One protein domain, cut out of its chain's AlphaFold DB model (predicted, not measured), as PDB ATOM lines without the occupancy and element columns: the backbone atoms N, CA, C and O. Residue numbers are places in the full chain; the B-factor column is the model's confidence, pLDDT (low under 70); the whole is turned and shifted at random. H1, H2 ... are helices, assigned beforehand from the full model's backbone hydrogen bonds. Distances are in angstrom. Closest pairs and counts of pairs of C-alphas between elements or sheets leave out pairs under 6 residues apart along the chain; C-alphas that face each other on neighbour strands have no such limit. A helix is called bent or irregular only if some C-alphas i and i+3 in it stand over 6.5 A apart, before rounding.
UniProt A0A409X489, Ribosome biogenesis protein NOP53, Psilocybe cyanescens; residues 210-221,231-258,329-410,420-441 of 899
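AT A GLANCE: This is residues 210 to 221, 231 to 258, 329 to 410 and 420 to 441 of the 899 residues of the protein "Ribosome biogenesis protein NOP53" of Psilocybe cyanescens (UniProt A0A409X489). A long helix, H2, bent like an L, sticks out with residues 329 to 377 from a small head of loops and short helix H3; residues 245 to 258 of H1 stick out too. The 144 printed residues include named helices H1, H2, H3, in that order, and no named strand: all helix. The whole is extended, radius of gyration of the C-alphas 27.9 A, spanning 90 by 40 by 39 A.

IN THESE COORDINATES: H2, residues 329 to 384, assigned as one helix by its hydrogen bonds, is bent: C-alphas 350 and 353 are 7.1 A apart. H2a, residues 329 to 350, 32.4 A, begins at (155.277, 146.608, 89.675); H2b is residues 353 to 384, 46.4 A. H1 is residues 231 to 258, 40.4 A. H3, residues 422 to 432, 15.0 A, ends at (221.095, 122.484, 98.469).

HOW THE PARTS SIT: H2a and H2b stand about perpendicular, 75 degrees. H2b and H3 are close but not clearly touching, closest C-alphas Gln 384 and Gln 432, 7.5 A. H1 is apart from H2a, H2b and H3. Every O i to N i+4 pair is within hydrogen-bond range in H3, 23 of 24 in H1, 17 of 18 in H2a, 27 of 28 in H2b.

THE WHOLE: Cuts at 222 to 230, 259 to 328 and 411 to 419 leave C-alpha gaps of 15.9 A, 51.6 A and 16.1 A. No printed residue is under 70 in pLDDT.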
ATOM      1  N   LYS A 210     221.577 128.701  90.822       82.12
ATOM      2  CA  LYS A 210     222.881 128.580  91.481       82.12
ATOM      3  C   LYS A 210     223.540 129.936  91.770       82.12
ATOM      4  O   LYS A 210     224.087 130.105  92.850       82.12
ATOM      5  N   ASP A 211     223.434 130.907  90.862       84.31
ATOM      6  CA  ASP A 211     224.065 132.234  91.000       84.31
ATOM      7  C   ASP A 211     223.445 133.072  92.139       84.31
ATOM      8  O   ASP A 211     223.979 134.114  92.519       84.31
ATOM      9  N   LEU A 212     222.290 132.642  92.664       85.81
ATOM     10  CA  LEU A 212     221.595 133.264  93.791       85.81
ATOM     11  C   LEU A 212     221.897 132.582  95.134       85.81
ATOM     12  O   LEU A 212     221.481 133.108  96.162       85.81
ATOM     13  N   ILE A 213     222.576 131.429  95.141       88.50
ATOM     14  CA  ILE A 213     222.822 130.617  96.341       88.50
ATOM     15  C   ILE A 213     224.251 130.868  96.826       88.50
ATOM     16  O   ILE A 213     225.203 130.679  96.074       88.50
ATOM     17  N   ALA A 214     224.402 131.267  98.091       87.50
ATOM     18  CA  ALA A 214     225.683 131.660  98.682       87.50
ATOM     19  C   ALA A 214     226.160 130.710  99.801       87.50
ATOM     20  O   ALA A 214     227.006 131.083 100.609       87.50
ATOM     21  N   ILE A 215     225.627 129.483  99.857       87.25
ATOM     22  CA  ILE A 215     226.024 128.474 100.851       87.25
ATOM     23  C   ILE A 215     227.470 128.002 100.580       87.25
ATOM     24  O   ILE A 215     227.777 127.643  99.433       87.25
ATOM     25  N   PRO A 216     228.351 127.946 101.601       87.94
ATOM     26  CA  PRO A 216     229.703 127.396 101.476       87.94
ATOM     27  C   PRO A 216     229.706 125.905 101.103       87.94
ATOM     28  O   PRO A 216     228.702 125.200 101.182       87.94
ATOM     29  N   ALA A 217     230.848 125.382 100.650       85.38
ATOM     30  CA  ALA A 217     230.912 123.988 100.202       85.38
ATOM     31  C   ALA A 217     230.759 122.960 101.335       85.38
ATOM     32  O   ALA A 217     230.270 121.855 101.087       85.38
ATOM     33  N   ILE A 218     231.174 123.355 102.535       84.38
ATOM     34  CA  ILE A 218     231.080 122.649 103.809       84.38
ATOM     35  C   ILE A 218     230.411 123.650 104.755       84.38
ATOM     36  O   ILE A 218     230.781 124.825 104.739       84.38
ATOM     37  N   VAL A 219     229.410 123.215 105.514       83.06
ATOM     38  CA  VAL A 219     228.806 124.029 106.577       83.06
ATOM     39  C   VAL A 219     229.557 123.709 107.864       83.06
ATOM     40  O   VAL A 219     229.780 122.540 108.167       83.06
ATOM     41  N   GLU A 220     229.989 124.732 108.594       85.62
ATOM     42  CA  GLU A 220     230.664 124.526 109.876       85.62
ATOM     43  C   GLU A 220     229.662 123.967 110.906       85.62
ATOM     44  O   GLU A 220     228.533 124.467 110.989       85.62
ATOM     45  N   PRO A 221     230.028 122.915 111.661       86.38
ATOM     46  CA  PRO A 221     229.151 122.335 112.669       86.38
ATOM     47  C   PRO A 221     228.922 123.316 113.827       86.38
ATOM     48  O   PRO A 221     229.750 124.182 114.113       86.38
ATOM     49  N   ALA A 231     227.737 124.695 127.863       90.50
ATOM     50  CA  ALA A 231     226.366 124.314 128.214       90.50
ATOM     51  C   ALA A 231     225.311 125.093 127.410       90.50
ATOM     52  O   ALA A 231     224.416 124.484 126.829       90.50
ATOM     53  N   ASP A 232     225.483 126.410 127.289       94.50
ATOM     54  CA  ASP A 232     224.585 127.299 126.549       94.50
ATOM     55  C   ASP A 232     224.447 126.874 125.071       94.50
ATOM     56  O   ASP A 232     223.341 126.698 124.570       94.50
ATOM     57  N   ALA A 233     225.559 126.596 124.376       93.31
ATOM     58  CA  ALA A 233     225.532 126.213 122.958       93.31
ATOM     59  C   ALA A 233     225.045 124.770 122.715       93.31
ATOM     60  O   ALA A 233     224.657 124.434 121.589       93.31
ATOM     61  N   HIS A 234     225.092 123.906 123.737       91.56
ATOM     62  CA  HIS A 234     224.462 122.579 123.722       91.56
ATOM     63  C   HIS A 234     222.947 122.692 123.941       91.56
ATOM     64  O   HIS A 234     222.183 122.087 123.190       91.56
ATOM     65  N   GLN A 235     222.508 123.549 124.869       92.62
ATOM     66  CA  GLN A 235     221.095 123.866 125.098       92.62
ATOM     67  C   GLN A 235     220.443 124.511 123.864       92.62
ATOM     68  O   GLN A 235     219.441 123.988 123.382       92.62
ATOM     69  N   GLU A 236     221.048 125.543 123.265       93.88
ATOM     70  CA  GLU A 236     220.572 126.161 122.010       93.88
ATOM     71  C   GLU A 236     220.393 125.135 120.874       93.88
ATOM     72  O   GLU A 236     219.490 125.230 120.036       93.88
ATOM     73  N   LEU A 237     221.271 124.131 120.826       91.88
ATOM     74  CA  LEU A 237     221.257 123.078 119.819       91.88
ATOM     75  C   LEU A 237     220.177 122.016 120.099       91.88
ATOM     76  O   LEU A 237     219.497 121.591 119.160       91.88
ATOM     77  N   LEU A 238     219.966 121.649 121.366       92.56
ATOM     78  CA  LEU A 238     218.840 120.821 121.806       92.56
ATOM     79  C   LEU A 238     217.497 121.510 121.522       92.56
ATOM     80  O   LEU A 238     216.613 120.895 120.928       92.56
ATOM     81  N   GLU A 239     217.358 122.795 121.855       93.31
ATOM     82  CA  GLU A 239     216.170 123.602 121.548       93.31
ATOM     83  C   GLU A 239     215.902 123.663 120.041       93.31
ATOM     84  O   GLU A 239     214.771 123.467 119.588       93.31
ATOM     85  N   LYS A 240     216.947 123.871 119.235       91.69
ATOM     86  CA  LYS A 240     216.852 123.879 117.772       91.69
ATOM     87  C   LYS A 240     216.381 122.536 117.211       91.69
ATOM     88  O   LYS A 240     215.585 122.538 116.272       91.69
ATOM     89  N   ALA A 241     216.844 121.412 117.759       91.56
ATOM     90  CA  ALA A 241     216.384 120.083 117.358       91.56
ATOM     91  C   ALA A 241     214.940 119.814 117.813       91.56
ATOM     92  O   ALA A 241     214.108 119.414 116.996       91.56
ATOM     93  N   ALA A 242     214.596 120.142 119.062       94.19
ATOM     94  CA  ALA A 242     213.232 120.043 119.582       94.19
ATOM     95  C   ALA A 242     212.239 120.870 118.741       94.19
ATOM     96  O   ALA A 242     211.185 120.370 118.349       94.19
ATOM     97  N   ALA A 243     212.606 122.095 118.355       93.75
ATOM     98  CA  ALA A 243     211.802 122.969 117.501       93.75
ATOM     99  C   ALA A 243     211.716 122.518 116.026       93.75
ATOM    100  O   ALA A 243     210.953 123.110 115.249       93.75
ATOM    101  N   ILE A 244     212.513 121.533 115.597       89.38
ATOM    102  CA  ILE A 244     212.389 120.864 114.292       89.38
ATOM    103  C   ILE A 244     211.448 119.663 114.420       89.38
ATOM    104  O   ILE A 244     210.522 119.548 113.616       89.38
ATOM    105  N   GLU A 245     211.615 118.833 115.452       89.00
ATOM    106  CA  GLU A 245     210.732 117.687 115.703       89.00
ATOM    107  C   GLU A 245     209.293 118.118 116.021       89.00
ATOM    108  O   GLU A 245     208.356 117.563 115.452       89.00
ATOM    109  N   GLN A 246     209.086 119.186 116.800       92.31
ATOM    110  CA  GLN A 246     207.756 119.782 117.016       92.31
ATOM    111  C   GLN A 246     207.073 120.160 115.691       92.31
ATOM    112  O   GLN A 246     205.935 119.770 115.441       92.31
ATOM    113  N   LYS A 247     207.786 120.836 114.777       89.56
ATOM    114  CA  LYS A 247     207.254 121.184 113.444       89.56
ATOM    115  C   LYS A 247     206.979 119.954 112.582       89.56
ATOM    116  O   LYS A 247     206.088 119.989 111.732       89.56
ATOM    117  N   HIS A 248     207.752 118.886 112.761       87.69
ATOM    118  CA  HIS A 248     207.536 117.622 112.071       87.69
ATOM    119  C   HIS A 248     206.273 116.914 112.593       87.69
ATOM    120  O   HIS A 248     205.453 116.488 111.776       87.69
ATOM    121  N   LEU A 249     206.055 116.890 113.912       92.38
ATOM    122  CA  LEU A 249     204.831 116.393 114.550       92.38
ATOM    123  C   LEU A 249     203.597 117.196 114.112       92.38
ATOM    124  O   LEU A 249     202.690 116.610 113.526       92.38
ATOM    125  N   GLU A 250     203.607 118.530 114.229       92.38
ATOM    126  CA  GLU A 250     202.516 119.396 113.743       92.38
ATOM    127  C   GLU A 250     202.196 119.169 112.252       92.38
ATOM    128  O   GLU A 250     201.061 119.317 111.790       92.38
ATOM    129  N   HIS A 251     203.216 118.881 111.436       87.88
ATOM    130  CA  HIS A 251     203.027 118.578 110.023       87.88
ATOM    131  C   HIS A 251     202.392 117.194 109.821       87.88
ATOM    132  O   HIS A 251     201.522 117.053 108.960       87.88
ATOM    133  N   LEU A 252     202.795 116.181 110.594       89.75
ATOM    134  CA  LEU A 252     202.187 114.849 110.569       89.75
ATOM    135  C   LEU A 252     200.730 114.883 111.042       89.75
ATOM    136  O   LEU A 252     199.877 114.329 110.354       89.75
ATOM    137  N   GLU A 253     200.430 115.584 112.136       92.12
ATOM    138  CA  GLU A 253     199.073 115.788 112.659       92.12
ATOM    139  C   GLU A 253     198.180 116.479 111.628       92.12
ATOM    140  O   GLU A 253     197.149 115.938 111.234       92.12
ATOM    141  N   ARG A 254     198.631 117.607 111.066       92.44
ATOM    142  CA  ARG A 254     197.905 118.326 110.006       92.44
ATOM    143  C   ARG A 254     197.668 117.458 108.763       92.44
ATOM    144  O   ARG A 254     196.618 117.558 108.128       92.44
ATOM    145  N   MET A 255     198.615 116.591 108.401       86.75
ATOM    146  CA  MET A 255     198.439 115.632 107.302       86.75
ATOM    147  C   MET A 255     197.495 114.477 107.669       86.75
ATOM    148  O   MET A 255     196.758 114.011 106.799       86.75
ATOM    149  N   ALA A 256     197.481 114.035 108.928       90.31
ATOM    150  CA  ALA A 256     196.550 113.037 109.441       90.31
ATOM    151  C   ALA A 256     195.119 113.588 109.484       90.31
ATOM    152  O   ALA A 256     194.218 112.934 108.970       90.31
ATOM    153  N   GLU A 257     194.911 114.817 109.963       90.62
ATOM    154  CA  GLU A 257     193.626 115.519 109.882       90.62
ATOM    155  C   GLU A 257     193.111 115.619 108.444       90.62
ATOM    156  O   GLU A 257     191.952 115.314 108.178       90.62
ATOM    157  N   VAL A 258     193.957 116.063 107.505       89.50
ATOM    158  CA  VAL A 258     193.577 116.174 106.089       89.50
ATOM    159  C   VAL A 258     193.232 114.799 105.523       89.50
ATOM    160  O   VAL A 258     192.251 114.681 104.791       89.50
ATOM    161  N   VAL A 329     154.479 146.141  88.520       85.00
ATOM    162  CA  VAL A 329     155.277 146.608  89.675       85.00
ATOM    163  C   VAL A 329     156.747 146.180  89.562       85.00
ATOM    164  O   VAL A 329     157.645 146.930  89.933       85.00
ATOM    165  N   LEU A 330     157.023 144.986  89.030       80.06
ATOM    166  CA  LEU A 330     158.388 144.497  88.825       80.06
ATOM    167  C   LEU A 330     159.103 145.235  87.678       80.06
ATOM    168  O   LEU A 330     160.292 145.519  87.799       80.06
ATOM    169  N   ALA A 331     158.393 145.593  86.605       82.94
ATOM    170  CA  ALA A 331     158.924 146.445  85.541       82.94
ATOM    171  C   ALA A 331     159.225 147.870  86.042       82.94
ATOM    172  O   ALA A 331     160.291 148.407  85.759       82.94
ATOM    173  N   GLU A 332     158.338 148.449  86.853       86.44
ATOM    174  CA  GLU A 332     158.527 149.770  87.463       86.44
ATOM    175  C   GLU A 332     159.710 149.791  88.446       86.44
ATOM    176  O   GLU A 332     160.573 150.664  88.359       86.44
ATOM    177  N   LYS A 333     159.837 148.769  89.307       83.19
ATOM    178  CA  LYS A 333     161.017 148.596  90.173       83.19
ATOM    179  C   LYS A 333     162.316 148.446  89.374       83.19
ATOM    180  O   LYS A 333     163.326 149.013  89.780       83.19
ATOM    181  N   ARG A 334     162.301 147.733  88.238       81.94
ATOM    182  CA  ARG A 334     163.465 147.632  87.335       81.94
ATOM    183  C   ARG A 334     163.822 148.976  86.698       81.94
ATOM    184  O   ARG A 334     164.989 149.340  86.722       81.94
ATOM    185  N   ALA A 335     162.844 149.738  86.210       85.69
ATOM    186  CA  ALA A 335     163.084 151.061  85.628       85.69
ATOM    187  C   ALA A 335     163.623 152.072  86.660       85.69
ATOM    188  O   ALA A 335     164.488 152.891  86.346       85.69
ATOM    189  N   LEU A 336     163.155 152.005  87.913       85.25
ATOM    190  CA  LEU A 336     163.713 152.803  89.008       85.25
ATOM    191  C   LEU A 336     165.142 152.367  89.360       85.25
ATOM    192  O   LEU A 336     166.005 153.235  89.505       85.25
ATOM    193  N   ALA A 337     165.414 151.058  89.428       80.88
ATOM    194  CA  ALA A 337     166.763 150.525  89.627       80.88
ATOM    195  C   ALA A 337     167.721 151.025  88.534       80.88
ATOM    196  O   ALA A 337     168.685 151.716  88.860       80.88
ATOM    197  N   GLU A 338     167.387 150.826  87.256       80.94
ATOM    198  CA  GLU A 338     168.166 151.301  86.103       80.94
ATOM    199  C   GLU A 338     168.412 152.820  86.160       80.94
ATOM    200  O   GLU A 338     169.525 153.295  85.925       80.94
ATOM    201  N   ARG A 339     167.410 153.621  86.553       84.12
ATOM    202  CA  ARG A 339     167.569 155.078  86.692       84.12
ATOM    203  C   ARG A 339     168.497 155.458  87.853       84.12
ATOM    204  O   ARG A 339     169.210 156.457  87.746       84.12
ATOM    205  N   THR A 340     168.519 154.687  88.943       84.00
ATOM    206  CA  THR A 340     169.483 154.877  90.044       84.00
ATOM    207  C   THR A 340     170.887 154.396  89.690       84.00
ATOM    208  O   THR A 340     171.853 155.090  90.001       84.00
ATOM    209  N   GLU A 341     171.018 153.283  88.974       77.25
ATOM    210  CA  GLU A 341     172.282 152.788  88.424       77.25
ATOM    211  C   GLU A 341     172.874 153.794  87.438       77.25
ATOM    212  O   GLU A 341     174.028 154.182  87.581       77.25
ATOM    213  N   ARG A 342     172.072 154.333  86.514       80.19
ATOM    214  CA  ARG A 342     172.509 155.366  85.565       80.19
ATOM    215  C   ARG A 342     172.952 156.653  86.268       80.19
ATOM    216  O   ARG A 342     173.938 157.253  85.851       80.19
ATOM    217  N   LYS A 343     172.298 157.052  87.367       81.88
ATOM    218  CA  LYS A 343     172.766 158.164  88.222       81.88
ATOM    219  C   LYS A 343     174.092 157.843  88.924       81.88
ATOM    220  O   LYS A 343     174.977 158.692  88.926       81.88
ATOM    221  N   ARG A 344     174.260 156.630  89.465       80.25
ATOM    222  CA  ARG A 344     175.532 156.163  90.055       80.25
ATOM    223  C   ARG A 344     176.659 156.151  89.014       80.25
ATOM    224  O   ARG A 344     177.735 156.661  89.292       80.25
ATOM    225  N   MET A 345     176.393 155.667  87.801       73.94
ATOM    226  CA  MET A 345     177.348 155.680  86.685       73.94
ATOM    227  C   MET A 345     177.753 157.103  86.269       73.94
ATOM    228  O   MET A 345     178.915 157.348  85.973       73.94
ATOM    229  N   LEU A 346     176.827 158.067  86.275       79.19
ATOM    230  CA  LEU A 346     177.173 159.472  86.015       79.19
ATOM    231  C   LEU A 346     178.037 160.079  87.135       79.19
ATOM    232  O   LEU A 346     178.928 160.872  86.842       79.19
ATOM    233  N   ALA A 347     177.834 159.682  88.396       78.88
ATOM    234  CA  ALA A 347     178.703 160.096  89.500       78.88
ATOM    235  C   ALA A 347     180.131 159.525  89.359       78.88
ATOM    236  O   ALA A 347     181.101 160.279  89.465       78.88
ATOM    237  N   THR A 348     180.277 158.239  89.013       72.12
ATOM    238  CA  THR A 348     181.606 157.611  88.849       72.12
ATOM    239  C   THR A 348     182.421 158.190  87.687       72.12
ATOM    240  O   THR A 348     183.651 158.146  87.729       72.12
ATOM    241  N   ILE A 349     181.781 158.789  86.674       76.94
ATOM    242  CA  ILE A 349     182.478 159.506  85.588       76.94
ATOM    243  C   ILE A 349     183.232 160.732  86.127       76.94
ATOM    244  O   ILE A 349     184.385 160.948  85.752       76.94
ATOM    245  N   ASN A 350     182.636 161.498  87.045       76.62
ATOM    246  CA  ASN A 350     183.297 162.659  87.656       76.62
ATOM    247  C   ASN A 350     184.447 162.236  88.591       76.62
ATOM    248  O   ASN A 350     185.492 162.886  88.643       76.62
ATOM    249  N   GLU A 351     184.298 161.097  89.269       77.56
ATOM    250  CA  GLU A 351     185.329 160.502  90.130       77.56
ATOM    251  C   GLU A 351     186.455 159.798  89.348       77.56
ATOM    252  O   GLU A 351     187.493 159.462  89.917       77.56
ATOM    253  N   ALA A 352     186.337 159.613  88.029       72.94
ATOM    254  CA  ALA A 352     187.325 158.873  87.237       72.94
ATOM    255  C   ALA A 352     188.768 159.414  87.378       72.94
ATOM    256  O   ALA A 352     189.735 158.654  87.281       72.94
ATOM    257  N   LYS A 353     188.940 160.718  87.647       75.94
ATOM    258  CA  LYS A 353     190.258 161.349  87.848       75.94
ATOM    259  C   LYS A 353     190.839 161.115  89.252       75.94
ATOM    260  O   LYS A 353     192.060 160.991  89.369       75.94
ATOM    261  N   SER A 354     190.012 161.016  90.297       80.44
ATOM    262  CA  SER A 354     190.459 160.624  91.645       80.44
ATOM    263  C   SER A 354     190.701 159.115  91.719       80.44
ATOM    264  O   SER A 354     191.757 158.705  92.196       80.44
ATOM    265  N   LEU A 355     189.822 158.303  91.122       75.94
ATOM    266  CA  LEU A 355     189.971 156.848  90.994       75.94
ATOM    267  C   LEU A 355     191.246 156.447  90.237       75.94
ATOM    268  O   LEU A 355     191.932 155.509  90.637       75.94
ATOM    269  N   ARG A 356     191.643 157.185  89.188       74.50
ATOM    270  CA  ARG A 356     192.956 156.989  88.542       74.50
ATOM    271  C   ARG A 356     194.123 157.236  89.508       74.50
ATOM    272  O   ARG A 356     195.089 156.480  89.469       74.50
ATOM    273  N   ARG A 357     194.038 158.249  90.383       80.44
ATOM    274  CA  ARG A 357     195.090 158.582  91.367       80.44
ATOM    275  C   ARG A 357     195.152 157.600  92.545       80.44
ATOM    276  O   ARG A 357     196.251 157.294  93.000       80.44
ATOM    277  N   SER A 358     194.020 157.087  93.032       80.81
ATOM    278  CA  SER A 358     194.027 156.012  94.036       80.81
ATOM    279  C   SER A 358     194.566 154.713  93.436       80.81
ATOM    280  O   SER A 358     195.475 154.116  94.004       80.81
ATOM    281  N   THR A 359     194.119 154.345  92.231       76.44
ATOM    282  CA  THR A 359     194.576 153.136  91.526       76.44
ATOM    283  C   THR A 359     196.088 153.137  91.277       76.44
ATOM    284  O   THR A 359     196.739 152.111  91.468       76.44
ATOM    285  N   THR A 360     196.691 154.268  90.886       76.62
ATOM    286  CA  THR A 360     198.154 154.344  90.722       76.62
ATOM    287  C   THR A 360     198.896 154.238  92.054       76.62
ATOM    288  O   THR A 360     199.914 153.547  92.115       76.62
ATOM    289  N   ARG A 361     198.376 154.831  93.139       81.00
ATOM    290  CA  ARG A 361     198.944 154.700  94.493       81.00
ATOM    291  C   ARG A 361     198.855 153.264  95.027       81.00
ATOM    292  O   ARG A 361     199.840 152.760  95.561       81.00
ATOM    293  N   GLU A 362     197.720 152.590  94.844       75.75
ATOM    294  CA  GLU A 362     197.532 151.177  95.206       75.75
ATOM    295  C   GLU A 362     198.436 150.243  94.399       75.75
ATOM    296  O   GLU A 362     199.044 149.330  94.960       75.75
ATOM    297  N   ASN A 363     198.563 150.472  93.088       76.19
ATOM    298  CA  ASN A 363     199.459 149.683  92.246       76.19
ATOM    299  C   ASN A 363     200.921 149.864  92.676       76.19
ATOM    300  O   ASN A 363     201.617 148.866  92.837       76.19
ATOM    301  N   ALA A 364     201.359 151.092  92.968       81.75
ATOM    302  CA  ALA A 364     202.702 151.356  93.486       81.75
ATOM    303  C   ALA A 364     202.953 150.699  94.861       81.75
ATOM    304  O   ALA A 364     204.043 150.183  95.110       81.75
ATOM    305  N   ALA A 365     201.954 150.665  95.753       84.06
ATOM    306  CA  ALA A 365     202.049 149.953  97.031       84.06
ATOM    307  C   ALA A 365     202.185 148.430  96.826       84.06
ATOM    308  O   ALA A 365     203.123 147.815  97.334       84.06
ATOM    309  N   ARG A 366     201.325 147.836  95.986       80.38
ATOM    310  CA  ARG A 366     201.397 146.413  95.608       80.38
ATOM    311  C   ARG A 366     202.708 146.058  94.901       80.38
ATOM    312  O   ARG A 366     203.211 144.948  95.065       80.38
ATOM    313  N   GLU A 367     203.282 146.964  94.115       79.31
ATOM    314  CA  GLU A 367     204.597 146.766  93.499       79.31
ATOM    315  C   GLU A 367     205.717 146.748  94.541       79.31
ATOM    316  O   GLU A 367     206.534 145.825  94.507       79.31
ATOM    317  N   LYS A 368     205.710 147.666  95.517       84.56
ATOM    318  CA  LYS A 368     206.652 147.644  96.649       84.56
ATOM    319  C   LYS A 368     206.557 146.341  97.445       84.56
ATOM    320  O   LYS A 368     207.580 145.698  97.663       84.56
ATOM    321  N   GLU A 369     205.351 145.883  97.786       86.19
ATOM    322  CA  GLU A 369     205.154 144.580  98.443       86.19
ATOM    323  C   GLU A 369     205.687 143.405  97.612       86.19
ATOM    324  O   GLU A 369     206.280 142.470  98.152       86.19
ATOM    325  N   ARG A 370     205.479 143.417  96.289       82.50
ATOM    326  CA  ARG A 370     205.980 142.362  95.394       82.50
ATOM    327  C   ARG A 370     207.499 142.385  95.272       82.50
ATOM    328  O   ARG A 370     208.093 141.318  95.140       82.50
ATOM    329  N   VAL A 371     208.125 143.561  95.306       87.38
ATOM    330  CA  VAL A 371     209.587 143.696  95.359       87.38
ATOM    331  C   VAL A 371     210.111 143.175  96.697       87.38
ATOM    332  O   VAL A 371     210.985 142.317  96.680       87.38
ATOM    333  N   ALA A 372     209.515 143.564  97.828       91.75
ATOM    334  CA  ALA A 372     209.880 143.047  99.149       91.75
ATOM    335  C   ALA A 372     209.756 141.512  99.228       91.75
ATOM    336  O   ALA A 372     210.704 140.831  99.608       91.75
ATOM    337  N   LYS A 373     208.638 140.937  98.757       88.44
ATOM    338  CA  LYS A 373     208.440 139.476  98.680       88.44
ATOM    339  C   LYS A 373     209.473 138.789  97.772       88.44
ATOM    340  O   LYS A 373     209.904 137.683  98.081       88.44
ATOM    341  N   ARG A 374     209.897 139.423  96.671       85.19
ATOM    342  CA  ARG A 374     210.968 138.902  95.798       85.19
ATOM    343  C   ARG A 374     212.340 138.947  96.467       85.19
ATOM    344  O   ARG A 374     213.074 137.972  96.347       85.19
ATOM    345  N   LEU A 375     212.670 140.037  97.158       90.62
ATOM    346  CA  LEU A 375     213.925 140.172  97.902       90.62
ATOM    347  C   LEU A 375     214.001 139.125  99.019       90.62
ATOM    348  O   LEU A 375     214.953 138.356  99.033       90.62
ATOM    349  N   ALA A 376     212.941 138.968  99.816       91.38
ATOM    350  CA  ALA A 376     212.862 137.946 100.860       91.38
ATOM    351  C   ALA A 376     213.005 136.505 100.321       91.38
ATOM    352  O   ALA A 376     213.608 135.653 100.970       91.38
ATOM    353  N   VAL A 377     212.484 136.203  99.122       87.88
ATOM    354  CA  VAL A 377     212.712 134.898  98.466       87.88
ATOM    355  C   VAL A 377     214.173 134.738  98.033       87.88
ATOM    356  O   VAL A 377     214.743 133.670  98.225       87.88
ATOM    357  N   VAL A 378     214.802 135.783  97.487       88.62
ATOM    358  CA  VAL A 378     216.229 135.751  97.121       88.62
ATOM    359  C   VAL A 378     217.122 135.626  98.360       88.62
ATOM    360  O   VAL A 378     218.098 134.890  98.320       88.62
ATOM    361  N   GLU A 379     216.790 136.281  99.469       89.62
ATOM    362  CA  GLU A 379     217.519 136.177 100.740       89.62
ATOM    363  C   GLU A 379     217.412 134.779 101.358       89.62
ATOM    364  O   GLU A 379     218.423 134.237 101.801       89.62
ATOM    365  N   LYS A 380     216.234 134.143 101.295       88.88
ATOM    366  CA  LYS A 380     216.070 132.730 101.678       88.88
ATOM    367  C   LYS A 380     216.880 131.788 100.785       88.88
ATOM    368  O   LYS A 380     217.562 130.911 101.299       88.88
ATOM    369  N   LEU A 381     216.882 131.999  99.465       88.94
ATOM    370  CA  LEU A 381     217.712 131.213  98.540       88.94
ATOM    371  C   LEU A 381     219.219 131.441  98.759       88.94
ATOM    372  O   LEU A 381     220.003 130.512  98.582       88.94
ATOM    373  N   LYS A 382     219.644 132.637  99.185       89.50
ATOM    374  CA  LYS A 382     221.046 132.913  99.534       89.50
ATOM    375  C   LYS A 382     221.501 132.133 100.767       89.50
ATOM    376  O   LYS A 382     222.600 131.590 100.735       89.50
ATOM    377  N   THR A 383     220.678 132.100 101.818       86.62
ATOM    378  CA  THR A 383     221.030 131.545 103.140       86.62
ATOM    379  C   THR A 383     220.731 130.053 103.285       86.62
ATOM    380  O   THR A 383     221.552 129.323 103.825       86.62
ATOM    381  N   GLN A 384     219.578 129.590 102.796       85.88
ATOM    382  CA  GLN A 384     219.093 128.205 102.928       85.88
ATOM    383  C   GLN A 384     219.140 127.420 101.606       85.88
ATOM    384  O   GLN A 384     218.936 126.203 101.586       85.88
ATOM    385  N   GLY A 385     219.454 128.087 100.488       89.50
ATOM    386  CA  GLY A 385     219.615 127.428  99.194       89.50
ATOM    387  C   GLY A 385     218.321 126.784  98.730       89.50
ATOM    388  O   GLY A 385     217.244 127.365  98.829       89.50
ATOM    389  N   LEU A 386     218.428 125.560  98.219       90.50
ATOM    390  CA  LEU A 386     217.273 124.756  97.826       90.50
ATOM    391  C   LEU A 386     216.780 123.804  98.924       90.50
ATOM    392  O   LEU A 386     215.904 122.997  98.630       90.50
ATOM    393  N   ALA A 387     217.276 123.886 100.166       89.75
ATOM    394  CA  ALA A 387     216.740 123.084 101.269       89.75
ATOM    395  C   ALA A 387     215.215 123.276 101.384       89.75
ATOM    396  O   ALA A 387     214.701 124.390 101.302       89.75
ATOM    397  N   GLY A 388     214.472 122.174 101.481       87.25
ATOM    398  CA  GLY A 388     213.013 122.187 101.567       87.25
ATOM    399  C   GLY A 388     212.266 122.519 100.261       87.25
ATOM    400  O   GLY A 388     211.053 122.303 100.178       87.25
ATOM    401  N   HIS A 389     212.944 122.975  99.203       88.50
ATOM    402  CA  HIS A 389     212.296 123.258  97.923       88.50
ATOM    403  C   HIS A 389     211.944 121.973  97.154       88.50
ATOM    404  O   HIS A 389     212.718 121.016  97.072       88.50
ATOM    405  N   LYS A 390     210.753 121.956  96.541       88.75
ATOM    406  CA  LYS A 390     210.298 120.861  95.673       88.75
ATOM    407  C   LYS A 390     210.772 121.074  94.235       88.75
ATOM    408  O   LYS A 390     210.364 122.031  93.581       88.75
ATOM    409  N   LEU A 391     211.579 120.143  93.732       85.62
ATOM    410  CA  LEU A 391     212.086 120.103  92.362       85.62
ATOM    411  C   LEU A 391     211.441 118.921  91.625       85.62
ATOM    412  O   LEU A 391     211.756 117.751  91.849       85.62
ATOM    413  N   GLY A 392     210.473 119.229  90.759       86.56
ATOM    414  CA  GLY A 392     209.691 118.217  90.048       86.56
ATOM    415  C   GLY A 392     208.911 117.313  91.011       86.56
ATOM    416  O   GLY A 392     208.022 117.772  91.732       86.56
ATOM    417  N   LYS A 393     209.226 116.011  91.010       87.88
ATOM    418  CA  LYS A 393     208.581 115.025  91.895       87.88
ATOM    419  C   LYS A 393     209.131 115.059  93.327       87.88
ATOM    420  O   LYS A 393     208.375 114.776  94.255       87.88
ATOM    421  N   HIS A 394     210.407 115.396  93.512       88.94
ATOM    422  CA  HIS A 394     211.129 115.214  94.773       88.94
ATOM    423  C   HIS A 394     211.318 116.538  95.532       88.94
ATOM    424  O   HIS A 394     211.423 117.606  94.930       88.94
ATOM    425  N   LYS A 395     211.340 116.477  96.867       91.06
ATOM    426  CA  LYS A 395     211.740 117.590  97.743       91.06
ATOM    427  C   LYS A 395     213.241 117.456  98.005       91.06
ATOM    428  O   LYS A 395     213.698 116.339  98.237       91.06
ATOM    429  N   VAL A 396     213.995 118.551  97.953       91.69
ATOM    430  CA  VAL A 396     215.378 118.557  98.452       91.69
ATOM    431  C   VAL A 396     215.317 118.374  99.973       91.69
ATOM    432  O   VAL A 396     214.585 119.125 100.628       91.69
ATOM    433  N   PRO A 397     216.019 117.382 100.547       88.31
ATOM    434  CA  PRO A 397     215.986 117.133 101.978       88.31
ATOM    435  C   PRO A 397     216.592 118.314 102.745       88.31
ATOM    436  O   PRO A 397     217.607 118.894 102.345       88.31
ATOM    437  N   GLU A 398     215.970 118.653 103.868       86.88
ATOM    438  CA  GLU A 398     216.511 119.589 104.857       86.88
ATOM    439  C   GLU A 398     217.590 118.882 105.688       86.88
ATOM    440  O   GLU A 398     217.534 117.662 105.867       86.88
ATOM    441  N   GLY A 399     218.627 119.622 106.096       83.19
ATOM    442  CA  GLY A 399     219.753 119.058 106.848       83.19
ATOM    443  C   GLY A 399     219.276 118.484 108.177       83.19
ATOM    444  O   GLY A 399     218.512 119.144 108.881       83.19
ATOM    445  N   ARG A 400     219.707 117.265 108.511       83.44
ATOM    446  CA  ARG A 400     219.476 116.712 109.851       83.44
ATOM    447  C   ARG A 400     220.362 117.466 110.838       83.44
ATOM    448  O   ARG A 400     221.525 117.714 110.537       83.44
ATOM    449  N   VAL A 401     219.809 117.848 111.984       86.44
ATOM    450  CA  VAL A 401     220.604 118.396 113.087       86.44
ATOM    451  C   VAL A 401     221.067 117.209 113.921       86.44
ATOM    452  O   VAL A 401     220.241 116.483 114.464       86.44
ATOM    453  N   GLU A 402     222.374 116.978 113.944       85.50
ATOM    454  CA  GLU A 402     223.009 115.918 114.731       85.50
ATOM    455  C   GLU A 402     223.213 116.446 116.161       85.50
ATOM    456  O   GLU A 402     223.723 117.554 116.342       85.50
ATOM    457  N   VAL A 403     222.729 115.703 117.164       88.00
ATOM    458  CA  VAL A 403     222.676 116.121 118.575       88.00
ATOM    459  C   VAL A 403     222.891 114.919 119.481       88.00
ATOM    460  O   VAL A 403     222.166 113.933 119.363       88.00
ATOM    461  N   GLN A 404     223.802 115.051 120.442       86.06
ATOM    462  CA  GLN A 404     223.958 114.087 121.530       86.06
ATOM    463  C   GLN A 404     223.122 114.507 122.738       86.06
ATOM    464  O   GLN A 404     223.146 115.672 123.151       86.06
ATOM    465  N   LEU A 405     222.382 113.552 123.305       87.19
ATOM    466  CA  LEU A 405     221.676 113.729 124.571       87.19
ATOM    467  C   LEU A 405     222.692 113.822 125.718       87.19
ATOM    468  O   LEU A 405     223.809 113.325 125.604       87.19
ATOM    469  N   GLY A 406     222.302 114.429 126.843       83.25
ATOM    470  CA  GLY A 406     223.201 114.599 127.995       83.25
ATOM    471  C   GLY A 406     223.751 113.281 128.564       83.25
ATOM    472  O   GLY A 406     224.848 113.267 129.106       83.25
ATOM    473  N   GLU A 407     223.025 112.173 128.385       84.50
ATOM    474  CA  GLU A 407     223.442 110.816 128.779       84.50
ATOM    475  C   GLU A 407     224.460 110.181 127.808       84.50
ATOM    476  O   GLU A 407     225.217 109.294 128.196       84.50
ATOM    477  N   ASP A 408     224.493 110.633 126.549       83.12
ATOM    478  CA  ASP A 408     225.397 110.146 125.496       83.12
ATOM    479  C   ASP A 408     226.690 110.976 125.378       83.12
ATOM    480  O   ASP A 408     227.614 110.594 124.653       83.12
ATOM    481  N   LEU A 409     226.775 112.105 126.092       84.56
ATOM    482  CA  LEU A 409     227.902 113.030 126.047       84.56
ATOM    483  C   LEU A 409     229.111 112.455 126.814       84.56
ATOM    484  O   LEU A 409     229.216 112.548 128.035       84.56
ATOM    485  N   SER A 410     230.033 111.820 126.092       79.31
ATOM    486  CA  SER A 410     231.168 111.105 126.691       79.31
ATOM    487  C   SER A 410     232.289 112.032 127.182       79.31
ATOM    488  O   SER A 410     232.801 112.829 126.401       79.31
ATOM    489  N   GLY A 420     226.810 110.672 112.487       80.62
ATOM    490  CA  GLY A 420     226.747 111.359 111.202       80.62
ATOM    491  C   GLY A 420     227.469 110.668 110.042       80.62
ATOM    492  O   GLY A 420     227.997 109.557 110.128       80.62
ATOM    493  N   SER A 421     227.448 111.319 108.877       87.31
ATOM    494  CA  SER A 421     228.194 110.859 107.701       87.31
ATOM    495  C   SER A 421     228.580 112.018 106.790       87.31
ATOM    496  O   SER A 421     227.742 112.585 106.087       87.31
ATOM    497  N   LEU A 422     229.884 112.295 106.706       85.44
ATOM    498  CA  LEU A 422     230.445 113.337 105.834       85.44
ATOM    499  C   LEU A 422     230.086 113.140 104.350       85.44
ATOM    500  O   LEU A 422     230.009 114.105 103.592       85.44
ATOM    501  N   PHE A 423     229.847 111.902 103.906       88.38
ATOM    502  CA  PHE A 423     229.362 111.637 102.547       88.38
ATOM    503  C   PHE A 423     227.897 112.049 102.363       88.38
ATOM    504  O   PHE A 423     227.545 112.558 101.298       88.38
ATOM    505  N   HIS A 424     227.056 111.854 103.384       87.75
ATOM    506  CA  HIS A 424     225.654 112.266 103.359       87.75
ATOM    507  C   HIS A 424     225.530 113.792 103.370       87.75
ATOM    508  O   HIS A 424     224.884 114.341 102.477       87.75
ATOM    509  N   ASP A 425     226.229 114.468 104.288       87.69
ATOM    510  CA  ASP A 425     226.278 115.933 104.356       87.69
ATOM    511  C   ASP A 425     226.792 116.541 103.040       87.69
ATOM    512  O   ASP A 425     226.106 117.344 102.406       87.69
ATOM    513  N   ARG A 426     227.935 116.074 102.514       89.12
ATOM    514  CA  ARG A 426     228.451 116.569 101.225       89.12
ATOM    515  C   ARG A 426     227.471 116.343 100.072       89.12
ATOM    516  O   ARG A 426     227.325 117.226  99.226       89.12
ATOM    517  N   PHE A 427     226.790 115.197 100.014       90.31
ATOM    518  CA  PHE A 427     225.777 114.929  98.987       90.31
ATOM    519  C   PHE A 427     224.556 115.851  99.128       90.31
ATOM    520  O   PHE A 427     224.051 116.368  98.129       90.31
ATOM    521  N   GLN A 428     224.122 116.120 100.358       89.75
ATOM    522  CA  GLN A 428     223.028 117.034 100.660       89.75
ATOM    523  C   GLN A 428     223.392 118.495 100.351       89.75
ATOM    524  O   GLN A 428     222.632 119.182  99.667       89.75
ATOM    525  N   SER A 429     224.592 118.940 100.725       90.75
ATOM    526  CA  SER A 429     225.182 120.234 100.362       90.75
ATOM    527  C   SER A 429     225.241 120.442  98.840       90.75
ATOM    528  O   SER A 429     224.946 121.534  98.349       90.75
ATOM    529  N   LEU A 430     225.551 119.402  98.052       91.81
ATOM    530  CA  LEU A 430     225.496 119.467  96.583       91.81
ATOM    531  C   LEU A 430     224.061 119.660  96.048       91.81
ATOM    532  O   LEU A 430     223.878 120.358  95.049       91.81
ATOM    533  N   GLN A 431     223.044 119.096  96.705       91.81
ATOM    534  CA  GLN A 431     221.638 119.317  96.336       91.81
ATOM    535  C   GLN A 431     221.147 120.715  96.738       91.81
ATOM    536  O   GLN A 431     220.546 121.423  95.927       91.81
ATOM    537  N   GLN A 432     221.459 121.158  97.958       91.25
ATOM    538  CA  GLN A 432     221.095 122.484  98.469       91.25
ATOM    539  C   GLN A 432     221.735 123.620  97.654       91.25
ATOM    540  O   GLN A 432     221.092 124.647  97.437       91.25
ATOM    541  N   ARG A 433     222.952 123.415  97.124       91.19
ATOM    542  CA  ARG A 433     223.668 124.348  96.225       91.19
ATOM    543  C   ARG A 433     223.303 124.228  94.738       91.19
ATOM    544  O   ARG A 433     223.993 124.803  93.898       91.19
ATOM    545  N   ALA A 434     222.242 123.493  94.393       89.94
ATOM    546  CA  ALA A 434     221.778 123.297  93.014       89.94
ATOM    547  C   ALA A 434     222.814 122.655  92.058       89.94
ATOM    548  O   ALA A 434     222.759 122.876  90.848       89.94
ATOM    549  N   LEU A 435     223.763 121.870  92.581       89.44
ATOM    550  CA  LEU A 435     224.770 121.154  91.783       89.44
ATOM    551  C   LEU A 435     224.298 119.751  91.373       89.44
ATOM    552  O   LEU A 435     224.710 119.249  90.329       89.44
ATOM    553  N   ILE A 436     223.436 119.127  92.181       90.50
ATOM    554  CA  ILE A 436     222.824 117.815  91.929       90.50
ATOM    555  C   ILE A 436     221.310 117.922  92.160       90.50
ATOM    556  O   ILE A 436     220.862 118.577  93.097       90.50
ATOM    557  N   GLU A 437     220.504 117.274  91.318       88.50
ATOM    558  CA  GLU A 437     219.050 117.195  91.512       88.50
ATOM    559  C   GLU A 437     218.649 116.108  92.535       88.50
ATOM    560  O   GLU A 437     219.294 115.058  92.607       88.50
ATOM    561  N   PRO A 438     217.566 116.302  93.313       90.75
ATOM    562  CA  PRO A 438     217.098 115.304  94.268       90.75
ATOM    563  C   PRO A 438     216.520 114.080  93.542       90.75
ATOM    564  O   PRO A 438     215.522 114.168  92.821       90.75
ATOM    565  N   ARG A 439     217.126 112.911  93.775       84.88
ATOM    566  CA  ARG A 439     216.695 111.610  93.240       84.88
ATOM    567  C   ARG A 439     216.480 110.609  94.372       84.88
ATOM    568  O   ARG A 439     217.244 110.586  95.331       84.88
ATOM    569  N   VAL A 440     215.483 109.739  94.218       81.94
ATOM    570  CA  VAL A 440     215.309 108.539  95.055       81.94
ATOM    571  C   VAL A 440     215.861 107.333  94.283       81.94
ATOM    572  O   VAL A 440     215.507 107.180  93.111       81.94
ATOM    573  N   PRO A 441     216.711 106.479  94.886       80.19
ATOM    574  CA  PRO A 441     217.248 105.304  94.208       80.19
ATOM    575  C   PRO A 441     216.128 104.320  93.851       80.19
ATOM    576  O   PRO A 441     215.358 103.883  94.707       80.19
TER     577      PRO A 441